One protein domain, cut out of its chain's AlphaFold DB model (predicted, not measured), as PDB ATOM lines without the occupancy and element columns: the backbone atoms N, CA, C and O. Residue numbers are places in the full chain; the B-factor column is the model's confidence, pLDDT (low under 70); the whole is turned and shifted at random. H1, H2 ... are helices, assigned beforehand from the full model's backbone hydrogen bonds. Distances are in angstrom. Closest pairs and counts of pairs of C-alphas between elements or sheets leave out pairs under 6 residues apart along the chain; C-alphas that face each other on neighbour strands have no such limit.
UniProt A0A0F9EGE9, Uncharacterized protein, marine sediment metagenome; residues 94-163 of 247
ATOM      1  N   ASN A  94     159.916 179.902 150.919       92.88
ATOM      2  CA  ASN A  94     160.496 179.201 152.054       92.88
ATOM      3  C   ASN A  94     159.890 177.800 152.218       92.88
ATOM      4  O   ASN A  94     158.939 177.596 152.963       92.88
ATOM      5  N   LYS A  95     160.467 176.824 151.509       94.50
ATOM      6  CA  LYS A  95     160.158 175.395 151.692       94.50
ATOM      7  C   LYS A  95     160.913 174.767 152.866       94.50
ATOM      8  O   LYS A  95     160.590 173.655 153.269       94.50
ATOM      9  N   PHE A  96     161.919 175.460 153.396       92.69
ATOM     10  CA  PHE A  96     162.811 174.931 154.420       92.69
ATOM     11  C   PHE A  96     162.111 174.839 155.778       92.69
ATOM     12  O   PHE A  96     162.129 173.786 156.402       92.69
ATOM     13  N   THR A  97     161.413 175.897 156.193       93.94
ATOM     14  CA  THR A  97     160.668 175.919 157.462       93.94
ATOM     15  C   THR A  97     159.571 174.857 157.562       93.94
ATOM     16  O   THR A  97     159.599 174.111 158.536       93.94
ATOM     17  N   PRO A  98     158.631 174.708 156.604       96.06
ATOM     18  CA  PRO A  98     157.575 173.697 156.732       96.06
ATOM     19  C   PRO A  98     158.128 172.264 156.745       96.06
ATOM     20  O   PRO A  98     157.631 171.413 157.484       96.06
ATOM     21  N   LEU A  99     159.190 171.998 155.976       96.50
ATOM     22  CA  LEU A  99     159.879 170.708 156.016       96.50
ATOM     23  C   LEU A  99     160.574 170.488 157.368       96.50
ATOM     24  O   LEU A  99     160.468 169.411 157.950       96.50
ATOM     25  N   GLY A 100     161.237 171.523 157.891       95.81
ATOM     26  CA  GLY A 100     161.858 171.506 159.210       95.81
ATOM     27  C   GLY A 100     160.850 171.208 160.317       95.81
ATOM     28  O   GLY A 100     161.066 170.291 161.097       95.81
ATOM     29  N   GLU A 101     159.708 171.897 160.348       95.75
ATOM     30  CA  GLU A 101     158.661 171.654 161.352       95.75
ATOM     31  C   GLU A 101     158.064 170.238 161.239       95.75
ATOM     32  O   GLU A 101     157.768 169.616 162.258       95.75
ATOM     33  N   THR A 102     157.965 169.679 160.026       97.69
ATOM     34  CA  THR A 102     157.552 168.276 159.827       97.69
ATOM     35  C   THR A 102     158.548 167.308 160.473       97.69
ATOM     36  O   THR A 102     158.156 166.378 161.181       97.69
ATOM     37  N   ASN A 103     159.847 167.553 160.293       96.62
ATOM     38  CA  ASN A 103     160.899 166.750 160.918       96.62
ATOM     39  C   ASN A 103     160.934 166.932 162.441       96.62
ATOM     40  O   ASN A 103     161.110 165.957 163.167       96.62
ATOM     41  N   VAL A 104     160.720 168.155 162.935       95.88
ATOM     42  CA  VAL A 104     160.604 168.440 164.374       95.88
ATOM     43  C   VAL A 104     159.451 167.640 164.972       95.88
ATOM     44  O   VAL A 104     159.640 166.979 165.991       95.88
ATOM     45  N   ALA A 105     158.283 167.636 164.325       96.31
ATOM     46  CA  ALA A 105     157.138 166.849 164.767       96.31
ATOM     47  C   ALA A 105     157.450 165.343 164.796       96.31
ATOM     48  O   ALA A 105     157.124 164.676 165.776       96.31
ATOM     49  N   SER A 106     158.141 164.825 163.774       96.31
ATOM     50  CA  SER A 106     158.573 163.420 163.714       96.31
ATOM     51  C   SER A 106     159.508 163.042 164.874       96.31
ATOM     52  O   SER A 106     159.279 162.051 165.564       96.31
ATOM     53  N   ILE A 107     160.514 163.873 165.169       94.44
ATOM     54  CA  ILE A 107     161.437 163.644 166.296       94.44
ATOM     55  C   ILE A 107     160.696 163.676 167.636       94.44
ATOM     56  O   ILE A 107     160.971 162.868 168.521       94.44
ATOM     57  N   LEU A 108     159.752 164.605 167.802       94.00
ATOM     58  CA  LEU A 108     158.977 164.722 169.037       94.00
ATOM     59  C   LEU A 108     158.051 163.524 169.260       94.00
ATOM     60  O   LEU A 108     157.897 163.093 170.399       94.00
ATOM     61  N   GLN A 109     157.488 162.949 168.194       94.19
ATOM     62  CA  GLN A 109     156.705 161.711 168.275       94.19
ATOM     63  C   GLN A 109     157.550 160.513 168.726       94.19
ATOM     64  O   GLN A 109     157.043 159.632 169.413       94.19
ATOM     65  N   GLN A 110     158.836 160.490 168.370       91.12
ATOM     66  CA  GLN A 110     159.765 159.411 168.716       91.12
ATOM     67  C   GLN A 110     160.431 159.578 170.089       91.12
ATOM     68  O   GLN A 110     161.312 158.786 170.417       91.12
ATOM     69  N   SER A 111     160.069 160.600 170.877       81.88
ATOM     70  CA  SER A 111     160.785 160.938 172.111       81.88
ATOM     71  C   SER A 111     160.890 159.724 173.051       81.88
ATOM     72  O   SER A 111     159.867 159.268 173.572       81.88
ATOM     73  N   PRO A 112     162.099 159.164 173.260       83.25
ATOM     74  CA  PRO A 112     162.248 157.942 174.031       83.25
ATOM     75  C   PRO A 112     161.995 158.230 175.508       83.25
ATOM     76  O   PRO A 112     162.526 159.191 176.069       83.25
ATOM     77  N   ASN A 113     161.208 157.369 176.152       84.69
ATOM     78  CA  ASN A 113     161.069 157.407 177.599       84.69
ATOM     79  C   ASN A 113     162.313 156.776 178.231       84.69
ATOM     80  O   ASN A 113     162.613 155.609 177.980       84.69
ATOM     81  N   VAL A 114     163.045 157.548 179.032       87.50
ATOM     82  CA  VAL A 114     164.213 157.038 179.754       87.50
ATOM     83  C   VAL A 114     163.707 156.233 180.945       87.50
ATOM     84  O   VAL A 114     163.069 156.785 181.840       87.50
ATOM     85  N   GLN A 115     163.985 154.935 180.946       93.38
ATOM     86  CA  GLN A 115     163.643 154.027 182.035       93.38
ATOM     87  C   GLN A 115     164.894 153.284 182.489       93.38
ATOM     88  O   GLN A 115     165.711 152.860 181.671       93.38
ATOM     89  N   TRP A 116     165.030 153.148 183.801       95.12
ATOM     90  CA  TRP A 116     166.065 152.358 184.445       95.12
ATOM     91  C   TRP A 116     165.582 150.918 184.555       95.12
ATOM     92  O   TRP A 116     164.461 150.667 185.003       95.12
ATOM     93  N   TYR A 117     166.429 149.989 184.126       95.81
ATOM     94  CA  TYR A 117     166.164 148.557 184.187       95.81
ATOM     95  C   TYR A 117     167.045 147.917 185.264       95.81
ATOM     96  O   TYR A 117     168.206 148.319 185.391       95.81
ATOM     97  N   PRO A 118     166.525 146.939 186.026       96.31
ATOM     98  CA  PRO A 118     167.321 146.223 187.013       96.31
ATOM     99  C   PRO A 118     168.393 145.378 186.319       96.31
ATOM    100  O   PRO A 118     168.167 144.839 185.231       96.31
ATOM    101  N   LEU A 119     169.564 145.267 186.949       92.94
ATOM    102  CA  LEU A 119     170.671 144.474 186.418       92.94
ATOM    103  C   LEU A 119     170.387 142.971 186.536       92.94
ATOM    104  O   LEU A 119     170.657 142.213 185.602       92.94
ATOM    105  N   SER A 120     169.827 142.548 187.671       94.62
ATOM    106  CA  SER A 120     169.492 141.156 187.963       94.62
ATOM    107  C   SER A 120     168.022 140.984 188.390       94.62
ATOM    108  O   SER A 120     167.230 141.924 188.375       94.62
ATOM    109  N   LYS A 121     167.635 139.744 188.725       95.44
ATOM    110  CA  LYS A 121     166.303 139.409 189.268       95.44
ATOM    111  C   LYS A 121     166.254 139.460 190.796       95.44
ATOM    112  O   LYS A 121     165.256 139.038 191.379       95.44
ATOM    113  N   GLU A 122     167.330 139.894 191.445       91.62
ATOM    114  CA  GLU A 122     167.343 140.046 192.893       91.62
ATOM    115  C   GLU A 122     166.369 141.156 193.316       91.62
ATOM    116  O   GLU A 122     166.261 142.176 192.631       91.62
ATOM    117  N   PRO A 123     165.640 140.976 194.432       89.88
ATOM    118  CA  PRO A 123     164.630 141.942 194.860       89.88
ATOM    119  C   PRO A 123     165.221 143.338 195.100       89.88
ATOM    120  O   PRO A 123     164.598 144.327 194.727       89.88
ATOM    121  N   ALA A 124     166.450 143.422 195.618       84.19
ATOM    122  CA  ALA A 124     167.138 144.690 195.857       84.19
ATOM    123  C   ALA A 124     167.404 145.488 194.563       84.19
ATOM    124  O   ALA A 124     167.220 146.708 194.533       84.19
ATOM    125  N   ASP A 125     167.782 144.810 193.475       80.38
ATOM    126  CA  ASP A 125     168.021 145.450 192.175       80.38
ATOM    127  C   ASP A 125     166.719 145.959 191.549       80.38
ATOM    128  O   ASP A 125     166.692 147.032 190.938       80.38
ATOM    129  N   ILE A 126     165.630 145.200 191.713       90.31
ATOM    130  CA  ILE A 126     164.294 145.575 191.237       90.31
ATOM    131  C   ILE A 126     163.813 146.832 191.968       90.31
ATOM    132  O   ILE A 126     163.419 147.807 191.325       90.31
ATOM    133  N   GLU A 127     163.906 146.843 193.298       85.69
ATOM    134  CA  GLU A 127     163.521 147.991 194.123       85.69
ATOM    135  C   GLU A 127     164.363 149.235 193.801       85.69
ATOM    136  O   GLU A 127     163.826 150.340 193.686       85.69
ATOM    137  N   SER A 128     165.666 149.057 193.567       85.69
ATOM    138  CA  SER A 128     166.576 150.144 193.188       85.69
ATOM    139  C   SER A 128     166.226 150.749 191.826       85.69
ATOM    140  O   SER A 128     166.194 151.975 191.676       85.69
ATOM    141  N   ALA A 129     165.919 149.916 190.827       91.25
ATOM    142  CA  ALA A 129     165.485 150.384 189.512       91.25
ATOM    143  C   ALA A 129     164.145 151.135 189.592       91.25
ATOM    144  O   ALA A 129     163.976 152.186 188.964       91.25
ATOM    145  N   ASP A 130     163.206 150.647 190.405       89.94
ATOM    146  CA  ASP A 130     161.927 151.313 190.645       89.94
ATOM    147  C   ASP A 130     162.103 152.673 191.332       89.94
ATOM    148  O   ASP A 130     161.483 153.659 190.914       89.94
ATOM    149  N   ALA A 131     162.978 152.767 192.335       85.94
ATOM    150  CA  ALA A 131     163.321 154.027 192.988       85.94
ATOM    151  C   ALA A 131     163.954 155.024 192.000       85.94
ATOM    152  O   ALA A 131     163.505 156.169 191.898       85.94
ATOM    153  N   ALA A 132     164.920 154.580 191.189       89.19
ATOM    154  CA  ALA A 132     165.550 155.408 190.160       89.19
ATOM    155  C   ALA A 132     164.537 155.915 189.118       89.19
ATOM    156  O   ALA A 132     164.595 157.069 188.684       89.19
ATOM    157  N   ASN A 133     163.560 155.085 188.740       91.56
ATOM    158  CA  ASN A 133     162.470 155.483 187.850       91.56
ATOM    159  C   ASN A 133     161.562 156.556 188.468       91.56
ATOM    160  O   ASN A 133     161.119 157.454 187.748       91.56
ATOM    161  N   ARG A 134     161.298 156.511 189.782       86.19
ATOM    162  CA  ARG A 134     160.551 157.569 190.491       86.19
ATOM    163  C   ARG A 134     161.332 158.883 190.509       86.19
ATOM    164  O   ARG A 134     160.773 159.912 190.137       86.19
ATOM    165  N   ILE A 135     162.625 158.831 190.831       87.38
ATOM    166  CA  ILE A 135     163.513 160.005 190.822       87.38
ATOM    167  C   ILE A 135     163.593 160.613 189.415       87.38
ATOM    168  O   ILE A 135     163.468 161.822 189.250       87.38
ATOM    169  N   ASN A 136     163.733 159.799 188.365       88.56
ATOM    170  CA  ASN A 136     163.806 160.324 187.000       88.56
ATOM    171  C   ASN A 136     162.524 161.060 186.575       88.56
ATOM    172  O   ASN A 136     162.613 162.047 185.846       88.56
ATOM    173  N   ARG A 137     161.346 160.612 187.037       86.69
ATOM    174  CA  ARG A 137     160.077 161.321 186.798       86.69
ATOM    175  C   ARG A 137     160.060 162.680 187.487       86.69
ATOM    176  O   ARG A 137     159.641 163.646 186.860       86.69
ATOM    177  N   LEU A 138     160.544 162.751 188.727       84.75
ATOM    178  CA  LEU A 138     160.688 164.015 189.447       84.75
ATOM    179  C   LEU A 138     161.593 164.979 188.671       84.75
ATOM    180  O   LEU A 138     161.160 166.069 188.305       84.75
ATOM    181  N   ILE A 139     162.785 164.520 188.278       85.69
ATOM    182  CA  ILE A 139     163.724 165.319 187.477       85.69
ATOM    183  C   ILE A 139     163.075 165.758 186.154       85.69
ATOM    184  O   ILE A 139     163.301 166.874 185.696       85.69
ATOM    185  N   GLU A 140     162.283 164.909 185.489       85.81
ATOM    186  CA  GLU A 140     161.594 165.276 184.241       85.81
ATOM    187  C   GLU A 140     160.638 166.461 184.435       85.81
ATOM    188  O   GLU A 140     160.591 167.345 183.572       85.81
ATOM    189  N   VAL A 141     159.908 166.475 185.555       85.19
ATOM    190  CA  VAL A 141     158.975 167.545 185.922       85.19
ATOM    191  C   VAL A 141     159.734 168.815 186.293       85.19
ATOM    192  O   VAL A 141     159.479 169.855 185.688       85.19
ATOM    193  N   GLU A 142     160.704 168.725 187.204       84.50
ATOM    194  CA  GLU A 142     161.490 169.873 187.680       84.50
ATOM    195  C   GLU A 142     162.260 170.563 186.548       84.50
ATOM    196  O   GLU A 142     162.306 171.787 186.464       84.50
ATOM    197  N   THR A 143     162.837 169.780 185.633       83.75
ATOM    198  CA  THR A 143     163.616 170.319 184.505       83.75
ATOM    199  C   THR A 143     162.756 170.771 183.323       83.75
ATOM    200  O   THR A 143     163.295 171.229 182.315       83.75
ATOM    201  N   GLU A 144     161.428 170.621 183.395       86.62
ATOM    202  CA  GLU A 144     160.505 170.838 182.274       86.62
ATOM    203  C   GLU A 144     160.981 170.143 180.979       86.62
ATOM    204  O   GLU A 144     160.877 170.682 179.870       86.62
ATOM    205  N   ARG A 145     161.524 168.922 181.089       86.50
ATOM    206  CA  ARG A 145     162.242 168.234 179.995       86.50
ATOM    207  C   ARG A 145     161.421 168.140 178.707       86.50
ATOM    208  O   ARG A 145     161.961 168.262 177.607       86.50
ATOM    209  N   ARG A 146     160.099 167.971 178.829       86.38
ATOM    210  CA  ARG A 146     159.157 167.941 177.692       86.38
ATOM    211  C   ARG A 146     159.094 169.263 176.942       86.38
ATOM    212  O   ARG A 146     159.062 169.279 175.715       86.38
ATOM    213  N   ARG A 147     159.116 170.380 177.665       85.62
ATOM    214  CA  ARG A 147     159.138 171.713 177.065       85.62
ATOM    215  C   ARG A 147     160.462 171.956 176.348       85.62
ATOM    216  O   ARG A 147     160.475 172.419 175.207       85.62
ATOM    217  N   GLN A 148     161.567 171.564 176.980       90.19
ATOM    218  CA  GLN A 148     162.899 171.636 176.380       90.19
ATOM    219  C   GLN A 148     163.039 170.729 175.147       90.19
ATOM    220  O   GLN A 148     163.799 171.052 174.233       90.19
ATOM    221  N   ALA A 149     162.283 169.630 175.063       90.38
ATOM    222  CA  ALA A 149     162.323 168.722 173.918       90.38
ATOM    223  C   ALA A 149     161.960 169.422 172.598       90.38
ATOM    224  O   ALA A 149     162.637 169.195 171.598       90.38
ATOM    225  N   HIS A 150     160.966 170.319 172.596       90.25
ATOM    226  CA  HIS A 150     160.602 171.109 171.409       90.25
ATOM    227  C   HIS A 150     161.747 172.004 170.938       90.25
ATOM    228  O   HIS A 150     162.080 172.042 169.753       90.25
ATOM    229  N   VAL A 151     162.370 172.705 171.883       90.81
ATOM    230  CA  VAL A 151     163.529 173.566 171.634       90.81
ATOM    231  C   VAL A 151     164.683 172.757 171.055       90.81
ATOM    232  O   VAL A 151     165.238 173.109 170.015       90.81
ATOM    233  N   ARG A 152     165.020 171.646 171.713       92.31
ATOM    234  CA  ARG A 152     166.116 170.767 171.316       92.31
ATOM    235  C   ARG A 152     165.878 170.168 169.938       92.31
ATOM    236  O   ARG A 152     166.795 170.156 169.130       92.31
ATOM    237  N   ALA A 153     164.662 169.706 169.659       93.44
ATOM    238  CA  ALA A 153     164.304 169.148 168.360       93.44
ATOM    239  C   ALA A 153     164.464 170.185 167.241       93.44
ATOM    240  O   ALA A 153     165.011 169.862 166.193       93.44
ATOM    241  N   ARG A 154     164.064 171.445 167.470       93.19
ATOM    242  CA  ARG A 154     164.272 172.527 166.496       93.19
ATOM    243  C   ARG A 154     165.745 172.775 166.208       93.19
ATOM    244  O   ARG A 154     166.125 172.806 165.041       93.19
ATOM    245  N   TRP A 155     166.569 172.904 167.247       93.00
ATOM    246  CA  TRP A 155     168.017 173.028 167.063       93.00
ATOM    247  C   TRP A 155     168.577 171.817 166.314       93.00
ATOM    248  O   TRP A 155     169.175 171.978 165.258       93.00
ATOM    249  N   GLN A 156     168.254 170.600 166.745       94.19
ATOM    250  CA  GLN A 156     168.722 169.374 166.102       94.19
ATOM    251  C   GLN A 156     168.367 169.312 164.607       94.19
ATOM    252  O   GLN A 156     169.202 168.921 163.797       94.19
ATOM    253  N   VAL A 157     167.154 169.711 164.218       95.06
ATOM    254  CA  VAL A 157     166.719 169.692 162.813       95.06
ATOM    255  C   VAL A 157     167.399 170.778 161.985       95.06
ATOM    256  O   VAL A 157     167.789 170.520 160.848       95.06
ATOM    257  N   PHE A 158     167.530 171.992 162.521       93.44
ATOM    258  CA  PHE A 158     168.030 173.128 161.746       93.44
ATOM    259  C   PHE A 158     169.548 173.253 161.743       93.44
ATOM    260  O   PHE A 158     170.102 173.670 160.732       93.44
ATOM    261  N   THR A 159     170.228 172.914 162.836       91.19
ATOM    262  CA  THR A 159     171.692 173.004 162.952       91.19
ATOM    263  C   THR A 159     172.384 171.649 162.907       91.19
ATOM    264  O   THR A 159     173.608 171.610 162.808       91.19
ATOM    265  N   GLY A 160     171.629 170.546 162.944       91.19
ATOM    266  CA  GLY A 160     172.161 169.179 162.962       91.19
ATOM    267  C   GLY A 160     172.630 168.711 164.341       91.19
ATOM    268  O   GLY A 160     172.908 167.529 164.525       91.19
ATOM    269  N   GLU A 161     172.699 169.620 165.312       86.56
ATOM    270  CA  GLU A 161     173.233 169.366 166.646       86.56
ATOM    271  C   GLU A 161     172.457 170.171 167.688       86.56
ATOM    272  O   GLU A 161     172.160 171.354 167.484       86.56
ATOM    273  N   ALA A 162     172.165 169.535 168.819       86.75
ATOM    274  CA  ALA A 162     171.639 170.173 170.012       86.75
ATOM    275  C   ALA A 162     172.193 169.476 171.259       86.75
ATOM    276  O   ALA A 162     172.066 168.261 171.418       86.75
ATOM    277  N   PHE A 163     172.772 170.259 172.165       81.94
ATOM    278  CA  PHE A 163     173.337 169.762 173.414       81.94
ATOM    279  C   PHE A 163     172.453 170.183 174.584       81.94
ATOM    280  O   PHE A 163     171.940 171.301 174.617       81.94
TER     281      PHE A 163
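AT A GLANCE: This is residues 94 to 163 of the 247 residues of an uncharacterized protein of marine sediment metagenome (UniProt A0A0F9EGE9). The longest helix, H2, makes an arm reaching away from H1 and H3, which pack on each other at a tilt. The long link, residues 110 to 122, runs out from H1 to the far start of H2, and H2 folds back to H3, leaving an open loop. The 70 printed residues, with three named helices in the order H1, H2, H3 and no named strand, are all helix in class and only just extended, close to loose, with a radius of gyration of the C-alphas of 16.7 A and spans of 57 by 23 by 18 A.

IN THESE COORDINATES: Find C-alpha 123 at (164.630, 141.942, 194.860); from there H2, residues 123 to 142, runs 29.0 A. H3 is residues 145 to 159, 20.1 A, ending at (171.692, 173.004, 162.952). H1, residues 96 to 109, also 20.1 A, begins at (162.811, 174.931, 154.420).

HOW THE PARTS SIT: H2 and H3 are close but not clearly touching, about perpendicular at 73 degrees; their closest C-alphas, of Glu 140 and Arg 146, are 7.5 A apart. H3 touches H1, opposite ways at a steep tilt of 39 degrees; look at their closest C-alphas, of Val 104 and Ala 153, 5.5 A apart. H1 and H2 are apart. Each O i to N i+4 pair is within hydrogen-bond range in H1 and H2, and 9 of 11 in H3.

THE WHOLE: The C-alphas farthest apart, of Asn 94 and Glu 122, are 57.0 A apart. The link from H1 to H2 is long, and that from H2 to H3 tight. The printed part has no cut, and no printed residue is under pLDDT 70.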